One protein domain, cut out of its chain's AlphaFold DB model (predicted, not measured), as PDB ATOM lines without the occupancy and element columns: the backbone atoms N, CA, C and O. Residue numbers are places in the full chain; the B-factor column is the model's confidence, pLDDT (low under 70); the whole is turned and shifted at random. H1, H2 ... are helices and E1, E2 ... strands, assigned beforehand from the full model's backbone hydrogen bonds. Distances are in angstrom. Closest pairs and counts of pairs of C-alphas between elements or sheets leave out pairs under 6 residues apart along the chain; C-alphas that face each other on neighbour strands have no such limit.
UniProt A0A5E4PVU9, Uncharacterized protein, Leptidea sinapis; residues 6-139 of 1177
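Overview. This is residues 6 to 139 of the 1177 residues of an uncharacterized protein of Leptidea sinapis (UniProt A0A5E4PVU9). A five-stranded sheet, E1 to E5, curls like part of a barrel at one end of the domain, and a helical hairpin of two long helices, H1 and H2, makes the other end. Between these two lobes lies the two-stranded hairpin E6 and E7, partly face to face with the curled sheet and next to the first half of H1. The printed part has 134 residues with seven named strands, then three named helices; the sheets, E4 E3 E2 E1 E5 and E6 E7, are antiparallel, and the class is mixed, helices and strands. The whole is only just loose, close to compact, with a radius of gyration of the C-alphas of 17.3 A and spans of 50 by 40 by 27 A.

Along the chain. E1 is residues 13 to 16, beginning at C-alpha 13 (198.599, 194.879, 91.878). E2 is residues 34 to 40, 16.3 A long; E3 is 44 to 49, E4 is 55 to 59 and E5 is 63 to 66. E6 is residues 68 to 73 and E7 is 76 to 81, 16.4 A long. H1, residues 86 to 106, measures 30.2 A, beginning at C-alpha 86 (213.439, 199.057, 104.404). H2, residues 111 to 130, measures 28.2 A, and H3, residues 136 to 139, ends at C-alpha 139 (221.343, 203.015, 106.614).

Arrangement. E1 E2 E3 E4 form a meander, each strand the antiparallel neighbour of the one before. N 14 and O 35 are 2.9 A apart between E1 and E2, N 46 and O 39 2.8 A between E2 and E3, and N 45 and O 58 2.8 A between E3 and E4. E5 is E1's other neighbour, with N 15 and O 64 at 2.9 A. E5 runs on into E6 at 92 degrees. E6 and E7 are a hairpin, with N 71 and O 78 at 2.9 A. The two sheets form a sandwich, two sheets face to face, their best planes 8 degrees apart and their strands at 55 degrees. The closest C-alphas of E7 and H1, those of Ser 80 and His 88, are 5.8 A apart. H1 and H2 touch, closest at the C-alphas of Val 87 and Arg 126, 5.5 A, at a shallow tilt of 20 degrees, opposite ways. H2 and H3 are apart. Every O i to N i+4 pair is within hydrogen-bond range in H2, 16 of 17 are in H1, and H3 is too short for such a pair.

Size, cuts and confidence. The two C-alphas farthest apart, those of Arg 42 and Glu 110, are 53.5 A from each other. The printed part has no cut. The link from E1 to E2, residues 17 to 33, is long. The mean pLDDT of the printed part is 76.1; residues 8 to 11, 50 to 53, 67 to 85 and 132 to 139 are under 70.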
ATOM      1  N   LYS A   6     193.069 186.593  80.975       76.25
ATOM      2  CA  LYS A   6     193.870 186.371  82.190       76.25
ATOM      3  C   LYS A   6     195.257 186.993  81.982       76.25
ATOM      4  O   LYS A   6     195.816 186.825  80.901       76.25
ATOM      5  N   LEU A   7     195.782 187.722  82.968       73.38
ATOM      6  CA  LEU A   7     197.132 188.289  82.871       73.38
ATOM      7  C   LEU A   7     198.195 187.180  82.959       73.38
ATOM      8  O   LEU A   7     198.029 186.222  83.713       73.38
ATOM      9  N   GLU A   8     199.273 187.310  82.177       54.97
ATOM     10  CA  GLU A   8     200.388 186.346  82.129       54.97
ATOM     11  C   GLU A   8     201.213 186.348  83.428       54.97
ATOM     12  O   GLU A   8     201.672 185.297  83.872       54.97
ATOM     13  N   ASN A   9     201.316 187.502  84.097       57.72
ATOM     14  CA  ASN A   9     201.955 187.638  85.404       57.72
ATOM     15  C   ASN A   9     200.898 187.540  86.515       57.72
ATOM     16  O   ASN A   9     200.004 188.380  86.603       57.72
ATOM     17  N   GLN A  10     201.010 186.539  87.394       55.78
ATOM     18  CA  GLN A  10     200.036 186.285  88.471       55.78
ATOM     19  C   GLN A  10     200.051 187.338  89.608       55.78
ATOM     20  O   GLN A  10     199.211 187.282  90.505       55.78
ATOM     21  N   GLU A  11     200.954 188.323  89.566       61.94
ATOM     22  CA  GLU A  11     201.203 189.303  90.640       61.94
ATOM     23  C   GLU A  11     201.033 190.768  90.194       61.94
ATOM     24  O   GLU A  11     201.833 191.645  90.522       61.94
ATOM     25  N   CYS A  12     199.984 191.074  89.429       73.06
ATOM     26  CA  CYS A  12     199.654 192.459  89.087       73.06
ATOM     27  C   CYS A  12     198.775 193.103  90.170       73.06
ATOM     28  O   CYS A  12     197.611 192.737  90.340       73.06
ATOM     29  N   TYR A  13     199.319 194.099  90.870       80.00
ATOM     30  CA  TYR A  13     198.599 194.879  91.878       80.00
ATOM     31  C   TYR A  13     198.398 196.321  91.420       80.00
ATOM     32  O   TYR A  13     199.220 196.910  90.713       80.00
ATOM     33  N   ALA A  14     197.278 196.896  91.834       82.19
ATOM     34  CA  ALA A  14     196.894 198.250  91.496       82.19
ATOM     35  C   ALA A  14     196.334 198.977  92.714       82.19
ATOM     36  O   ALA A  14     195.739 198.371  93.599       82.19
ATOM     37  N   ILE A  15     196.536 200.291  92.750       84.19
ATOM     38  CA  ILE A  15     196.006 201.168  93.793       84.19
ATOM     39  C   ILE A  15     194.871 201.986  93.191       84.19
ATOM     40  O   ILE A  15     195.047 202.605  92.140       84.19
ATOM     41  N   ALA A  16     193.724 202.005  93.860       86.62
ATOM     42  CA  ALA A  16     192.607 202.861  93.500       86.62
ATOM     43  C   ALA A  16     192.966 204.339  93.708       86.62
ATOM     44  O   ALA A  16     193.372 204.756  94.790       86.62
ATOM     45  N   VAL A  17     192.829 205.140  92.656       86.25
ATOM     46  CA  VAL A  17     193.083 206.591  92.677       86.25
ATOM     47  C   VAL A  17     191.786 207.370  92.901       86.25
ATOM     48  O   VAL A  17     191.818 208.487  93.409       86.25
ATOM     49  N   TYR A  18     190.643 206.759  92.581       85.00
ATOM     50  CA  TYR A  18     189.314 207.346  92.721       85.00
ATOM     51  C   TYR A  18     188.361 206.385  93.436       85.00
ATOM     52  O   TYR A  18     188.462 205.168  93.275       85.00
ATOM     53  N   ASN A  19     187.409 206.942  94.190       87.88
ATOM     54  CA  ASN A  19     186.313 206.167  94.765       87.88
ATOM     55  C   ASN A  19     185.401 205.657  93.640       87.88
ATOM     56  O   ASN A  19     185.016 206.417  92.749       87.88
ATOM     57  N   PHE A  20     185.025 204.385  93.705       85.69
ATOM     58  CA  PHE A  20     184.100 203.752  92.777       85.69
ATOM     59  C   PHE A  20     183.029 203.006  93.572       85.69
ATOM     60  O   PHE A  20     183.312 202.016  94.243       85.69
ATOM     61  N   SER A  21     181.791 203.488  93.498       83.25
ATOM     62  CA  SER A  21     180.636 202.900  94.179       83.25
ATOM     63  C   SER A  21     179.647 202.396  93.133       83.25
ATOM     64  O   SER A  21     179.145 203.172  92.324       83.25
ATOM     65  N   SER A  22     179.385 201.089  93.127       79.81
ATOM     66  CA  SER A  22     178.462 200.429  92.197       79.81
ATOM     67  C   SER A  22     177.829 199.195  92.854       79.81
ATOM     68  O   SER A  22     178.268 198.759  93.922       79.81
ATOM     69  N   THR A  23     176.775 198.650  92.243       76.75
ATOM     70  CA  THR A  23     176.102 197.422  92.690       76.75
ATOM     71  C   THR A  23     176.839 196.168  92.185       76.75
ATOM     72  O   THR A  23     177.385 196.191  91.071       76.75
ATOM     73  N   PRO A  24     176.843 195.053  92.949       74.25
ATOM     74  CA  PRO A  24     177.437 193.780  92.518       74.25
ATOM     75  C   PRO A  24     176.908 193.381  91.126       74.25
ATOM     76  O   PRO A  24     175.710 193.545  90.888       74.25
ATOM     77  N   PRO A  25     177.749 192.916  90.176       71.12
ATOM     78  CA  PRO A  25     179.080 192.302  90.331       71.12
ATOM     79  C   PRO A  25     180.281 193.270  90.233       71.12
ATOM     80  O   PRO A  25     181.414 192.837  90.005       71.12
ATOM     81  N   HIS A  26     180.062 194.580  90.363       85.31
ATOM     82  CA  HIS A  26     181.142 195.568  90.382       85.31
ATOM     83  C   HIS A  26     181.774 195.668  91.775       85.31
ATOM     84  O   HIS A  26     181.066 195.719  92.780       85.31
ATOM     85  N   LEU A  27     183.105 195.714  91.831       85.31
ATOM     86  CA  LEU A  27     183.841 195.830  93.089       85.31
ATOM     87  C   LEU A  27     183.875 197.291  93.528       85.31
ATOM     88  O   LEU A  27     184.377 198.131  92.789       85.31
ATOM     89  N   GLN A  28     183.376 197.591  94.725       87.25
ATOM     90  CA  GLN A  28     183.445 198.943  95.277       87.25
ATOM     91  C   GLN A  28     184.864 199.262  95.754       87.25
ATOM     92  O   GLN A  28     185.409 198.526  96.577       87.25
ATOM     93  N   LEU A  29     185.432 200.368  95.269       86.31
ATOM     94  CA  LEU A  29     186.794 200.801  95.586       86.31
ATOM     95  C   LEU A  29     186.798 202.130  96.333       86.31
ATOM     96  O   LEU A  29     186.093 203.065  95.957       86.31
ATOM     97  N   GLU A  30     187.642 202.223  97.351       86.12
ATOM     98  CA  GLU A  30     188.007 203.475  98.016       86.12
ATOM     99  C   GLU A  30     189.376 203.972  97.533       86.12
ATOM    100  O   GLU A  30     190.255 203.180  97.203       86.12
ATOM    101  N   VAL A  31     189.597 205.289  97.522       86.62
ATOM    102  CA  VAL A  31     190.911 205.873  97.210       86.62
ATOM    103  C   VAL A  31     191.979 205.294  98.144       86.62
ATOM    104  O   VAL A  31     191.829 205.286  99.363       86.62
ATOM    105  N   GLY A  32     193.085 204.836  97.560       76.00
ATOM    106  CA  GLY A  32     194.194 204.197  98.265       76.00
ATOM    107  C   GLY A  32     194.001 202.701  98.524       76.00
ATOM    108  O   GLY A  32     194.910 202.068  99.060       76.00
ATOM    109  N   GLU A  33     192.863 202.115  98.141       80.62
ATOM    110  CA  GLU A  33     192.612 200.681  98.273       80.62
ATOM    111  C   GLU A  33     193.474 199.886  97.285       80.62
ATOM    112  O   GLU A  33     193.564 200.212  96.099       80.62
ATOM    113  N   LEU A  34     194.138 198.845  97.789       78.69
ATOM    114  CA  LEU A  34     194.989 197.984  96.984       78.69
ATOM    115  C   LEU A  34     194.194 196.775  96.486       78.69
ATOM    116  O   LEU A  34     193.614 196.020  97.272       78.69
ATOM    117  N   VAL A  35     194.212 196.581  95.174       84.44
ATOM    118  CA  VAL A  35     193.497 195.519  94.474       84.44
ATOM    119  C   VAL A  35     194.463 194.626  93.711       84.44
ATOM    120  O   VAL A  35     195.411 195.096  93.077       84.44
ATOM    121  N   HIS A  36     194.213 193.322  93.761       84.19
ATOM    122  CA  HIS A  36     194.892 192.338  92.922       84.19
ATOM    123  C   HIS A  36     194.105 192.162  91.627       84.19
ATOM    124  O   HIS A  36     192.903 191.899  91.673       84.19
ATOM    125  N   ILE A  37     194.758 192.339  90.479       86.44
ATOM    126  CA  ILE A  37     194.127 192.209  89.165       86.44
ATOM    127  C   ILE A  37     194.332 190.778  88.664       86.44
ATOM    128  O   ILE A  37     195.456 190.354  88.412       86.44
ATOM    129  N   GLU A  38     193.236 190.050  88.459       83.94
ATOM    130  CA  GLU A  38     193.265 188.672  87.957       83.94
ATOM    131  C   GLU A  38     193.024 188.599  86.446       83.94
ATOM    132  O   GLU A  38     193.615 187.776  85.738       83.94
ATOM    133  N   ARG A  39     192.104 189.431  85.944       84.94
ATOM    134  CA  ARG A  39     191.711 189.448  84.532       84.94
ATOM    135  C   ARG A  39     191.530 190.876  84.054       84.94
ATOM    136  O   ARG A  39     191.202 191.777  84.822       84.94
ATOM    137  N   GLU A  40     191.679 191.070  82.757       87.88
ATOM    138  CA  GLU A  40     191.427 192.348  82.116       87.88
ATOM    139  C   GLU A  40     190.493 192.228  80.915       87.88
ATOM    140  O   GLU A  40     190.414 191.213  80.223       87.88
ATOM    141  N   CYS A  41     189.770 193.312  80.685       83.69
ATOM    142  CA  CYS A  41     188.955 193.579  79.517       83.69
ATOM    143  C   CYS A  41     189.458 194.881  78.861       83.69
ATOM    144  O   CYS A  41     190.474 195.431  79.289       83.69
ATOM    145  N   ARG A  42     188.780 195.403  77.828       80.81
ATOM    146  CA  ARG A  42     189.191 196.671  77.183       80.81
ATOM    147  C   ARG A  42     189.272 197.817  78.198       80.81
ATOM    148  O   ARG A  42     190.365 198.313  78.447       80.81
ATOM    149  N   ASP A  43     188.152 198.121  78.852       85.00
ATOM    150  CA  ASP A  43     188.032 199.291  79.743       85.00
ATOM    151  C   ASP A  43     187.907 198.923  81.230       85.00
ATOM    152  O   ASP A  43     187.841 199.793  82.098       85.00
ATOM    153  N   TRP A  44     187.915 197.624  81.540       89.25
ATOM    154  CA  TRP A  44     187.675 197.096  82.881       89.25
ATOM    155  C   TRP A  44     188.757 196.110  83.313       89.25
ATOM    156  O   TRP A  44     189.291 195.352  82.502       89.25
ATOM    157  N   TYR A  45     189.033 196.094  84.608       89.31
ATOM    158  CA  TYR A  45     189.759 195.047  85.308       89.31
ATOM    159  C   TYR A  45     188.784 194.207  86.130       89.31
ATOM    160  O   TYR A  45     187.734 194.685  86.553       89.31
ATOM    161  N   TRP A  46     189.132 192.942  86.335       86.31
ATOM    162  CA  TRP A  46     188.488 192.049  87.286       86.31
ATOM    163  C   TRP A  46     189.529 191.648  88.309       86.31
ATOM    164  O   TRP A  46     190.622 191.194  87.952       86.31
ATOM    165  N   GLY A  47     189.189 191.804  89.576       87.00
ATOM    166  CA  GLY A  47     190.144 191.583  90.640       87.00
ATOM    167  C   GLY A  47     189.497 191.443  92.001       87.00
ATOM    168  O   GLY A  47     188.272 191.471  92.136       87.00
ATOM    169  N   ARG A  48     190.358 191.303  93.004       85.00
ATOM    170  CA  ARG A  48     189.992 191.143  94.408       85.00
ATOM    171  C   ARG A  48     190.525 192.314  95.226       85.00
ATOM    172  O   ARG A  48     191.694 192.683  95.086       85.00
ATOM    173  N   SER A  49     189.688 192.875  96.096       80.75
ATOM    174  CA  SER A  49     190.159 193.792  97.138       80.75
ATOM    175  C   SER A  49     190.854 192.997  98.236       80.75
ATOM    176  O   SER A  49     190.284 192.060  98.787       80.75
ATOM    177  N   LEU A  50     192.069 193.409  98.591       69.69
ATOM    178  CA  LEU A  50     192.835 192.793  99.678       69.69
ATOM    179  C   LEU A  50     192.348 193.226 101.067       69.69
ATOM    180  O   LEU A  50     192.750 192.644 102.067       69.69
ATOM    181  N   ARG A  51     191.509 194.269 101.138       69.44
ATOM    182  CA  ARG A  51     190.952 194.804 102.389       69.44
ATOM    183  C   ARG A  51     189.552 194.267 102.678       69.44
ATOM    184  O   ARG A  51     189.216 194.074 103.837       69.44
ATOM    185  N   LYS A  52     188.733 194.101 101.637       69.81
ATOM    186  CA  LYS A  52     187.321 193.686 101.738       69.81
ATOM    187  C   LYS A  52     187.101 192.221 101.356       69.81
ATOM    188  O   LYS A  52     185.970 191.762 101.425       69.81
ATOM    189  N   GLU A  53     188.136 191.550 100.844       68.12
ATOM    190  CA  GLU A  53     188.110 190.184 100.286       68.12
ATOM    191  C   GLU A  53     187.048 189.929  99.199       68.12
ATOM    192  O   GLU A  53     186.860 188.811  98.727       68.12
ATOM    193  N   ALA A  54     186.389 190.983  98.721       77.94
ATOM    194  CA  ALA A  54     185.385 190.921  97.677       77.94
ATOM    195  C   ALA A  54     186.033 190.906  96.286       77.94
ATOM    196  O   ALA A  54     187.054 191.559  96.041       77.94
ATOM    197  N   CYS A  55     185.404 190.185  95.359       83.25
ATOM    198  CA  CYS A  55     185.803 190.117  93.955       83.25
ATOM    199  C   CYS A  55     184.796 190.859  93.074       83.25
ATOM    200  O   CYS A  55     183.592 190.809  93.325       83.25
ATOM    201  N   GLY A  56     185.271 191.503  92.012       87.62
ATOM    202  CA  GLY A  56     184.385 192.126  91.035       87.62
ATOM    203  C   GLY A  56     185.111 192.925  89.962       87.62
ATOM    204  O   GLY A  56     186.342 193.013  89.941       87.62
ATOM    205  N   ALA A  57     184.325 193.514  89.062       87.56
ATOM    206  CA  ALA A  57     184.830 194.365  87.990       87.56
ATOM    207  C   ALA A  57     184.997 195.825  88.446       87.56
ATOM    208  O   ALA A  57     184.113 196.367  89.111       87.56
ATOM    209  N   PHE A  58     186.084 196.478  88.035       89.62
ATOM    210  CA  PHE A  58     186.331 197.908  88.248       89.62
ATOM    211  C   PHE A  58     186.999 198.564  87.022       89.62
ATOM    212  O   PHE A  58     187.708 197.881  86.278       89.62
ATOM    213  N   PRO A  59     186.779 199.864  86.751       89.38
ATOM    214  CA  PRO A  59     187.268 200.495  85.524       89.38
ATOM    215  C   PRO A  59     188.784 200.735  85.556       89.38
ATOM    216  O   PRO A  59     189.331 201.120  86.591       89.38
ATOM    217  N   LYS A  60     189.464 200.608  84.406       87.94
ATOM    218  CA  LYS A  60     190.925 200.824  84.315       87.94
ATOM    219  C   LYS A  60     191.352 202.236  84.732       87.94
ATOM    220  O   LYS A  60     192.382 202.391  85.372       87.94
ATOM    221  N   ASN A  61     190.538 203.250  84.440       86.94
ATOM    222  CA  ASN A  61     190.853 204.658  84.730       86.94
ATOM    223  C   ASN A  61     190.841 205.004  86.230       86.94
ATOM    224  O   ASN A  61     191.307 206.071  86.618       86.94
ATOM    225  N   TYR A  62     190.286 204.127  87.070       86.31
ATOM    226  CA  TYR A  62     190.128 204.363  88.507       86.31
ATOM    227  C   TYR A  62     191.286 203.792  89.320       86.31
ATOM    228  O   TYR A  62     191.357 204.011  90.529       86.31
ATOM    229  N   VAL A  63     192.199 203.073  88.670       86.00
ATOM    230  CA  VAL A  63     193.285 202.354  89.321       86.00
ATOM    231  C   VAL A  63     194.608 202.590  88.598       86.00
ATOM    232  O   VAL A  63     194.660 202.705  87.378       86.00
ATOM    233  N   VAL A  64     195.703 202.641  89.351       85.38
ATOM    234  CA  VAL A  64     197.062 202.726  88.802       85.38
ATOM    235  C   VAL A  64     197.833 201.485  89.210       85.38
ATOM    236  O   VAL A  64     197.987 201.200  90.398       85.38
ATOM    237  N   ILE A  65     198.338 200.755  88.215       82.19
ATOM    238  CA  ILE A  65     199.200 199.594  88.434       82.19
ATOM    239  C   ILE A  65     200.526 200.077  89.023       82.19
ATOM    240  O   ILE A  65     201.169 200.988  88.498       82.19
ATOM    241  N   ARG A  66     200.937 199.459  90.128       72.19
ATOM    242  CA  ARG A  66     202.226 199.710  90.773       72.19
ATOM    243  C   ARG A  66     202.910 198.374  91.016       72.19
ATOM    244  O   ARG A  66     202.260 197.398  91.372       72.19
ATOM    245  N   GLN A  67     204.230 198.340  90.849       65.00
ATOM    246  CA  GLN A  67     205.012 197.213  91.347       65.00
ATOM    247  C   GLN A  67     204.948 197.233  92.875       65.00
ATOM    248  O   GLN A  67     205.414 198.175  93.526       65.00
ATOM    249  N   CYS A  68     204.307 196.211  93.427       63.78
ATOM    250  CA  CYS A  68     204.120 196.040  94.854       63.78
ATOM    251  C   CYS A  68     204.835 194.771  95.287       63.78
ATOM    252  O   CYS A  68     204.637 193.721  94.682       63.78
ATOM    253  N   HIS A  69     205.629 194.862  96.352       60.94
ATOM    254  CA  HIS A  69     206.023 193.655  97.064       60.94
ATOM    255  C   HIS A  69     204.840 193.234  97.919       60.94
ATOM    256  O   HIS A  69     204.347 194.031  98.728       60.94
ATOM    257  N   VAL A  70     204.376 192.010  97.695       60.56
ATOM    258  CA  VAL A  70     203.210 191.465  98.374       60.56
ATOM    259  C   VAL A  70     203.627 190.306  99.253       60.56
ATOM    260  O   VAL A  70     204.185 189.330  98.766       60.56
ATOM    261  N   GLU A  71     203.346 190.428 100.543       55.84
ATOM    262  CA  GLU A  71     203.424 189.334 101.499       55.84
ATOM    263  C   GLU A  71     201.991 188.862 101.783       55.84
ATOM    264  O   GLU A  71     201.114 189.640 102.180       55.84
ATOM    265  N   ARG A  72     201.715 187.589 101.486       56.00
ATOM    266  CA  ARG A  72     200.408 186.961 101.723       56.00
ATOM    267  C   ARG A  72     200.391 186.302 103.099       56.00
ATOM    268  O   ARG A  72     200.831 185.164 103.236       56.00
ATOM    269  N   CYS A  73     199.843 186.997 104.089       45.75
ATOM    270  CA  CYS A  73     199.760 186.539 105.471       45.75
ATOM    271  C   CYS A  73     198.415 185.839 105.740       45.75
ATOM    272  O   CYS A  73     197.516 186.423 106.351       45.75
ATOM    273  N   GLY A  74     198.258 184.597 105.274       51.06
ATOM    274  CA  GLY A  74     196.991 183.865 105.406       51.06
ATOM    275  C   GLY A  74     195.869 184.534 104.600       51.06
ATOM    276  O   GLY A  74     196.016 184.712 103.393       51.06
ATOM    277  N   GLU A  75     194.776 184.921 105.264       35.53
ATOM    278  CA  GLU A  75     193.660 185.682 104.666       35.53
ATOM    279  C   GLU A  75     194.043 187.147 104.368       35.53
ATOM    280  O   GLU A  75     193.676 187.718 103.342       35.53
ATOM    281  N   THR A  76     194.901 187.744 105.199       40.78
ATOM    282  CA  THR A  76     195.324 189.140 105.032       40.78
ATOM    283  C   THR A  76     196.503 189.281 104.076       40.78
ATOM    284  O   THR A  76     197.586 188.747 104.302       40.78
ATOM    285  N   VAL A  77     196.339 190.080 103.023       55.00
ATOM    286  CA  VAL A  77     197.428 190.384 102.089       55.00
ATOM    287  C   VAL A  77     197.975 191.776 102.366       55.00
ATOM    288  O   VAL A  77     197.268 192.780 102.240       55.00
ATOM    289  N   VAL A  78     199.259 191.852 102.716       56.44
ATOM    290  CA  VAL A  78     199.945 193.124 102.921       56.44
ATOM    291  C   VAL A  78     200.832 193.404 101.730       56.44
ATOM    292  O   VAL A  78     201.688 192.614 101.349       56.44
ATOM    293  N   ALA A  79     200.618 194.558 101.119       58.41
ATOM    294  CA  ALA A  79     201.363 194.928  99.944       58.41
ATOM    295  C   ALA A  79     201.733 196.404  99.961       58.41
ATOM    296  O   ALA A  79     200.945 197.281 100.335       58.41
ATOM    297  N   SER A  80     202.983 196.635  99.581       60.22
ATOM    298  CA  SER A  80     203.667 197.914  99.703       60.22
ATOM    299  C   SER A  80     204.140 198.346  98.325       60.22
ATOM    300  O   SER A  80     204.900 197.636  97.666       60.22
ATOM    301  N   ALA A  81     203.694 199.517  97.877       53.19
ATOM    302  CA  ALA A  81     204.233 200.155  96.682       53.19
ATOM    303  C   ALA A  81     205.569 200.843  97.015       53.19
ATOM    304  O   ALA A  81     205.629 201.590  97.996       53.19
ATOM    305  N   GLY A  82     206.608 200.611  96.199       53.94
ATOM    306  CA  GLY A  82     207.892 201.328  96.300       53.94
ATOM    307  C   GLY A  82     209.169 200.498  96.515       53.94
ATOM    308  O   GLY A  82     210.173 201.082  96.901       53.94
ATOM    309  N   GLY A  83     209.164 199.184  96.256       56.91
ATOM    310  CA  GLY A  83     210.365 198.327  96.324       56.91
ATOM    311  C   GLY A  83     210.480 197.462  97.591       56.91
ATOM    312  O   GLY A  83     209.697 197.620  98.530       56.91
ATOM    313  N   SER A  84     211.420 196.507  97.583       55.97
ATOM    314  CA  SER A  84     211.702 195.564  98.681       55.97
ATOM    315  C   SER A  84     212.656 196.148  99.739       55.97
ATOM    316  O   SER A  84     213.395 197.096  99.473       55.97
ATOM    317  N   GLY A  85     212.638 195.591 100.957       68.06
ATOM    318  CA  GLY A  85     213.520 195.986 102.066       68.06
ATOM    319  C   GLY A  85     212.930 197.071 102.976       68.06
ATOM    320  O   GLY A  85     211.750 197.036 103.316       68.06
ATOM    321  N   VAL A  86     213.738 198.071 103.342       70.12
ATOM    322  CA  VAL A  86     213.439 199.057 104.404       70.12
ATOM    323  C   VAL A  86     212.114 199.814 104.194       70.12
ATOM    324  O   VAL A  86     211.392 200.081 105.151       70.12
ATOM    325  N   VAL A  87     211.742 200.136 102.947       72.12
ATOM    326  CA  VAL A  87     210.472 200.830 102.632       72.12
ATOM    327  C   VAL A  87     209.252 199.975 102.995       72.12
ATOM    328  O   VAL A  87     208.235 200.510 103.455       72.12
ATOM    329  N   HIS A  88     209.350 198.661 102.784       72.94
ATOM    330  CA  HIS A  88     208.317 197.695 103.142       72.94
ATOM    331  C   HIS A  88     208.249 197.522 104.668       72.94
ATOM    332  O   HIS A  88     207.164 197.627 105.238       72.94
ATOM    333  N   ASP A  89     209.397 197.389 105.337       73.06
ATOM    334  CA  ASP A  89     209.477 197.234 106.796       73.06
ATOM    335  C   ASP A  89     208.926 198.453 107.551       73.06
ATOM    336  O   ASP A  89     208.178 198.310 108.523       73.06
ATOM    337  N   ILE A  90     209.217 199.670 107.076       78.00
ATOM    338  CA  ILE A  90     208.644 200.891 107.656       78.00
ATOM    339  C   ILE A  90     207.118 200.908 107.464       78.00
ATOM    340  O   ILE A  90     206.383 201.289 108.376       78.00
ATOM    341  N   ALA A  91     206.616 200.478 106.299       75.94
ATOM    342  CA  ALA A  91     205.177 200.435 106.037       75.94
ATOM    343  C   ALA A  91     204.440 199.444 106.956       75.94
ATOM    344  O   ALA A  91     203.351 199.766 107.436       75.94
ATOM    345  N   LEU A  92     205.033 198.277 107.228       74.62
ATOM    346  CA  LEU A  92     204.513 197.305 108.194       74.62
ATOM    347  C   LEU A  92     204.525 197.870 109.614       74.62
ATOM    348  O   LEU A  92     203.493 197.867 110.285       74.62
ATOM    349  N   THR A  93     205.656 198.449 110.023       81.06
ATOM    350  CA  THR A  93     205.832 199.041 111.355       81.06
ATOM    351  C   THR A  93     204.777 200.114 111.623       81.06
ATOM    352  O   THR A  93     204.130 200.108 112.666       81.06
ATOM    353  N   LEU A  94     204.529 201.005 110.658       83.31
ATOM    354  CA  LEU A  94     203.515 202.054 110.781       83.31
ATOM    355  C   LEU A  94     202.087 201.504 110.902       83.31
ATOM    356  O   LEU A  94     201.283 202.077 111.637       83.31
ATOM    357  N   ARG A  95     201.753 200.409 110.207       77.56
ATOM    358  CA  ARG A  95     200.434 199.759 110.322       77.56
ATOM    359  C   ARG A  95     200.231 199.140 111.704       77.56
ATOM    360  O   ARG A  95     199.157 199.311 112.277       77.56
ATOM    361  N   GLU A  96     201.249 198.474 112.240       78.00
ATOM    362  CA  GLU A  96     201.224 197.920 113.599       78.00
ATOM    363  C   GLU A  96     201.114 199.040 114.643       78.00
ATOM    364  O   GLU A  96     200.224 199.038 115.496       78.00
ATOM    365  N   TRP A  97     201.960 200.066 114.527       87.62
ATOM    366  CA  TRP A  97     201.964 201.204 115.442       87.62
ATOM    367  C   TRP A  97     200.651 201.981 115.402       87.62
ATOM    368  O   TRP A  97     200.232 202.487 116.436       87.62
ATOM    369  N   LEU A  98     199.944 202.022 114.269       84.50
ATOM    370  CA  LEU A  98     198.629 202.659 114.182       84.50
ATOM    371  C   LEU A  98     197.590 201.998 115.102       84.50
ATOM    372  O   LEU A  98     196.757 202.700 115.679       84.50
ATOM    373  N   GLN A  99     197.616 200.670 115.256       82.25
ATOM    374  CA  GLN A  99     196.711 199.974 116.179       82.25
ATOM    375  C   GLN A  99     197.033 200.334 117.632       82.25
ATOM    376  O   GLN A  99     196.135 200.686 118.400       82.25
ATOM    377  N   HIS A 100     198.319 200.333 117.990       84.44
ATOM    378  CA  HIS A 100     198.770 200.743 119.320       84.44
ATOM    379  C   HIS A 100     198.477 202.218 119.602       84.44
ATOM    380  O   HIS A 100     198.024 202.553 120.691       84.44
ATOM    381  N   TRP A 101     198.651 203.092 118.616       89.31
ATOM    382  CA  TRP A 101     198.348 204.515 118.714       89.31
ATOM    383  C   TRP A 101     196.860 204.764 119.002       89.31
ATOM    384  O   TRP A 101     196.534 205.543 119.897       89.31
ATOM    385  N   LYS A 102     195.948 204.033 118.337       88.88
ATOM    386  CA  LYS A 102     194.503 204.066 118.645       88.88
ATOM    387  C   LYS A 102     194.209 203.596 120.071       88.88
ATOM    388  O   LYS A 102     193.414 204.222 120.765       88.88
ATOM    389  N   LEU A 103     194.868 202.526 120.521       88.62
ATOM    390  CA  LEU A 103     194.705 202.019 121.883       88.62
ATOM    391  C   LEU A 103     195.181 203.040 122.927       88.62
ATOM    392  O   LEU A 103     194.467 203.307 123.892       88.62
ATOM    393  N   LEU A 104     196.356 203.643 122.718       90.56
ATOM    394  CA  LEU A 104     196.907 204.684 123.592       90.56
ATOM    395  C   LEU A 104     195.983 205.905 123.664       90.56
ATOM    396  O   LEU A 104     195.830 206.475 124.740       90.56
ATOM    397  N   TYR A 105     195.317 206.253 122.559       90.31
ATOM    398  CA  TYR A 105     194.295 207.299 122.543       90.31
ATOM    399  C   TYR A 105     193.074 206.926 123.392       90.31
ATOM    400  O   TYR A 105     192.682 207.696 124.263       90.31
ATOM    401  N   THR A 106     192.511 205.723 123.210       93.94
ATOM    402  CA  THR A 106     191.355 205.265 124.011       93.94
ATOM    403  C   THR A 106     191.668 205.141 125.503       93.94
ATOM    404  O   THR A 106     190.788 205.353 126.331       93.94
ATOM    405  N   LYS A 107     192.924 204.829 125.852       90.75
ATOM    406  CA  LYS A 107     193.414 204.736 127.234       90.75
ATOM    407  C   LYS A 107     193.935 206.066 127.796       90.75
ATOM    408  O   LYS A 107     194.283 206.109 128.970       90.75
ATOM    409  N   ASN A 108     193.987 207.122 126.980       89.81
ATOM    410  CA  ASN A 108     194.492 208.452 127.328       89.81
ATOM    411  C   ASN A 108     195.929 208.460 127.916       89.81
ATOM    412  O   ASN A 108     196.188 209.100 128.932       89.81
ATOM    413  N   ASP A 109     196.863 207.729 127.290       91.19
ATOM    414  CA  ASP A 109     198.272 207.601 127.726       91.19
ATOM    415  C   ASP A 109     199.174 208.704 127.119       91.19
ATOM    416  O   ASP A 109     199.090 209.014 125.927       91.19
ATOM    417  N   GLU A 110     200.098 209.269 127.905       84.19
ATOM    418  CA  GLU A 110     201.042 210.321 127.486       84.19
ATOM    419  C   GLU A 110     201.981 209.898 126.341       84.19
ATOM    420  O   GLU A 110     202.413 210.731 125.533       84.19
ATOM    421  N   ARG A 111     202.262 208.593 126.208       84.62
ATOM    422  CA  ARG A 111     203.106 208.033 125.131       84.62
ATOM    423  C   ARG A 111     202.508 208.219 123.738       84.62
ATOM    424  O   ARG A 111     203.234 208.104 122.749       84.62
ATOM    425  N   PHE A 112     201.215 208.534 123.649       88.31
ATOM    426  CA  PHE A 112     200.517 208.824 122.400       88.31
ATOM    427  C   PHE A 112     201.255 209.870 121.546       88.31
ATOM    428  O   PHE A 112     201.510 209.628 120.364       88.31
ATOM    429  N   LYS A 113     201.682 210.992 122.150       83.00
ATOM    430  CA  LYS A 113     202.384 212.078 121.436       83.00
ATOM    431  C   LYS A 113     203.771 211.660 120.954       83.00
ATOM    432  O   LYS A 113     204.184 212.018 119.853       83.00
ATOM    433  N   PHE A 114     204.494 210.892 121.766       84.62
ATOM    434  CA  PHE A 114     205.811 210.378 121.393       84.62
ATOM    435  C   PHE A 114     205.720 209.437 120.183       84.62
ATOM    436  O   PHE A 114     206.500 209.558 119.232       84.62
ATOM    437  N   MET A 115     204.734 208.534 120.193       87.81
ATOM    438  CA  MET A 115     204.477 207.628 119.077       87.81
ATOM    439  C   MET A 115     204.063 208.403 117.820       87.81
ATOM    440  O   MET A 115     204.572 208.110 116.745       87.81
ATOM    441  N   GLU A 116     203.235 209.442 117.946       84.69
ATOM    442  CA  GLU A 116     202.828 210.305 116.828       84.69
ATOM    443  C   GLU A 116     204.027 210.981 116.134       84.69
ATOM    444  O   GLU A 116     204.151 210.923 114.908       84.69
ATOM    445  N   VAL A 117     204.943 211.589 116.901       85.88
ATOM    446  CA  VAL A 117     206.162 212.221 116.357       85.88
ATOM    447  C   VAL A 117     207.060 211.187 115.675       85.88
ATOM    448  O   VAL A 117     207.539 211.414 114.563       85.88
ATOM    449  N   SER A 118     207.237 210.025 116.301       86.12
ATOM    450  CA  SER A 118     208.055 208.935 115.759       86.12
ATOM    451  C   SER A 118     207.463 208.354 114.467       86.12
ATOM    452  O   SER A 118     208.192 208.102 113.508       86.12
ATOM    453  N   MET A 119     206.134 208.202 114.389       86.75
ATOM    454  CA  MET A 119     205.441 207.770 113.171       86.75
ATOM    455  C   MET A 119     205.589 208.791 112.036       86.75
ATOM    456  O   MET A 119     205.775 208.389 110.887       86.75
ATOM    457  N   ARG A 120     205.562 210.101 112.328       85.69
ATOM    458  CA  ARG A 120     205.839 211.147 111.324       85.69
ATOM    459  C   ARG A 120     207.268 211.057 110.781       85.69
ATOM    460  O   ARG A 120     207.442 211.095 109.567       85.69
ATOM    461  N   ALA A 121     208.258 210.869 111.653       79.50
ATOM    462  CA  ALA A 121     209.652 210.696 111.241       79.50
ATOM    463  C   ALA A 121     209.842 209.444 110.364       79.50
ATOM    464  O   ALA A 121     210.500 209.499 109.328       79.50
ATOM    465  N   LEU A 122     209.206 208.322 110.723       81.69
ATOM    466  CA  LEU A 122     209.210 207.103 109.906       81.69
ATOM    467  C   LEU A 122     208.533 207.306 108.543       81.69
ATOM    468  O   LEU A 122     209.019 206.792 107.538       81.69
ATOM    469  N   LEU A 123     207.435 208.065 108.476       83.50
ATOM    470  CA  LEU A 123     206.786 208.413 107.207       83.50
ATOM    471  C   LEU A 123     207.699 209.251 106.305       83.50
ATOM    472  O   LEU A 123     207.748 209.004 105.099       83.50
ATOM    473  N   GLU A 124     208.440 210.199 106.878       82.56
ATOM    474  CA  GLU A 124     209.416 211.008 106.149       82.56
ATOM    475  C   GLU A 124     210.576 210.148 105.631       82.56
ATOM    476  O   GLU A 124     210.864 210.168 104.434       82.56
ATOM    477  N   LEU A 125     211.157 209.300 106.488       78.81
ATOM    478  CA  LEU A 125     212.191 208.332 106.107       78.81
ATOM    479  C   LEU A 125     211.708 207.381 105.009       78.81
ATOM    480  O   LEU A 125     212.447 207.095 104.070       78.81
ATOM    481  N   ARG A 126     210.451 206.921 105.076       81.06
ATOM    482  CA  ARG A 126     209.843 206.105 104.018       81.06
ATOM    483  C   ARG A 126     209.741 206.876 102.704       81.06
ATOM    484  O   ARG A 126     210.017 206.300 101.656       81.06
ATOM    485  N   GLY A 127     209.350 208.150 102.749       77.88
ATOM    486  CA  GLY A 127     209.302 209.025 101.575       77.88
ATOM    487  C   GLY A 127     210.682 209.214 100.943       77.88
ATOM    488  O   GLY A 127     210.836 209.055  99.733       77.88
ATOM    489  N   GLN A 128     211.699 209.460 101.768       76.12
ATOM    490  CA  GLN A 128     213.084 209.613 101.329       76.12
ATOM    491  C   GLN A 128     213.652 208.301 100.754       76.12
ATOM    492  O   GLN A 128     214.222 208.308  99.662       76.12
ATOM    493  N   ALA A 129     213.426 207.165 101.420       70.75
ATOM    494  CA  ALA A 129     213.855 205.848 100.949       70.75
ATOM    495  C   ALA A 129     213.160 205.441  99.636       70.75
ATOM    496  O   ALA A 129     213.818 204.960  98.717       70.75
ATOM    497  N   ALA A 130     211.856 205.703  99.496       70.50
ATOM    498  CA  ALA A 130     211.113 205.439  98.261       70.50
ATOM    499  C   ALA A 130     211.521 206.366  97.100       70.50
ATOM    500  O   ALA A 130     211.385 205.988  95.938       70.50
ATOM    501  N   SER A 131     212.028 207.568  97.400       71.31
ATOM    502  CA  SER A 131     212.553 208.504  96.395       71.31
ATOM    503  C   SER A 131     213.956 208.149  95.885       71.31
ATOM    504  O   SER A 131     214.438 208.783  94.950       71.31
ATOM    505  N   GLY A 132     214.624 207.157  96.491       64.94
ATOM    506  CA  GLY A 132     216.005 206.785  96.163       64.94
ATOM    507  C   GLY A 132     217.056 207.818  96.593       64.94
ATOM    508  O   GLY A 132     218.220 207.683  96.230       64.94
ATOM    509  N   ALA A 133     216.669 208.841  97.362       59.34
ATOM    510  CA  ALA A 133     217.549 209.929  97.791       59.34
ATOM    511  C   ALA A 133     218.517 209.544  98.929       59.34
ATOM    512  O   ALA A 133     219.457 210.290  99.194       59.34
ATOM    513  N   LEU A 134     218.311 208.400  99.599       54.16
ATOM    514  CA  LEU A 134     219.227 207.889 100.625       54.16
ATOM    515  C   LEU A 134     220.245 206.897 100.030       54.16
ATOM    516  O   LEU A 134     219.842 205.827  99.567       54.16
ATOM    517  N   PRO A 135     221.561 207.174 100.111       56.84
ATOM    518  CA  PRO A 135     222.595 206.176  99.849       56.84
ATOM    519  C   PRO A 135     222.514 205.023 100.867       56.84
ATOM    520  O   PRO A 135     222.312 205.267 102.059       56.84
ATOM    521  N   GLN A 136     222.736 203.775 100.429       49.69
ATOM    522  CA  GLN A 136     222.743 202.584 101.308       49.69
ATOM    523  C   GLN A 136     223.720 202.700 102.496       49.69
ATOM    524  O   GLN A 136     223.489 202.094 103.542       49.69
ATOM    525  N   ASP A 137     224.767 203.518 102.372       46.19
ATOM    526  CA  ASP A 137     225.765 203.750 103.422       46.19
ATOM    527  C   ASP A 137     225.219 204.513 104.639       46.19
ATOM    528  O   ASP A 137     225.727 204.344 105.749       46.19
ATOM    529  N   LEU A 138     224.159 205.316 104.470       50.50
ATOM    530  CA  LEU A 138     223.531 206.036 105.583       50.50
ATOM    531  C   LEU A 138     222.687 205.104 106.472       50.50
ATOM    532  O   LEU A 138     222.558 205.351 107.666       50.50
ATOM    533  N   LEU A 139     222.161 204.010 105.906       47.41
ATOM    534  CA  LEU A 139     221.343 203.015 106.614       47.41
ATOM    535  C   LEU A 139     222.168 202.102 107.545       47.41
ATOM    536  O   LEU A 139     221.593 201.433 108.397       47.41
TER     537      LEU A 139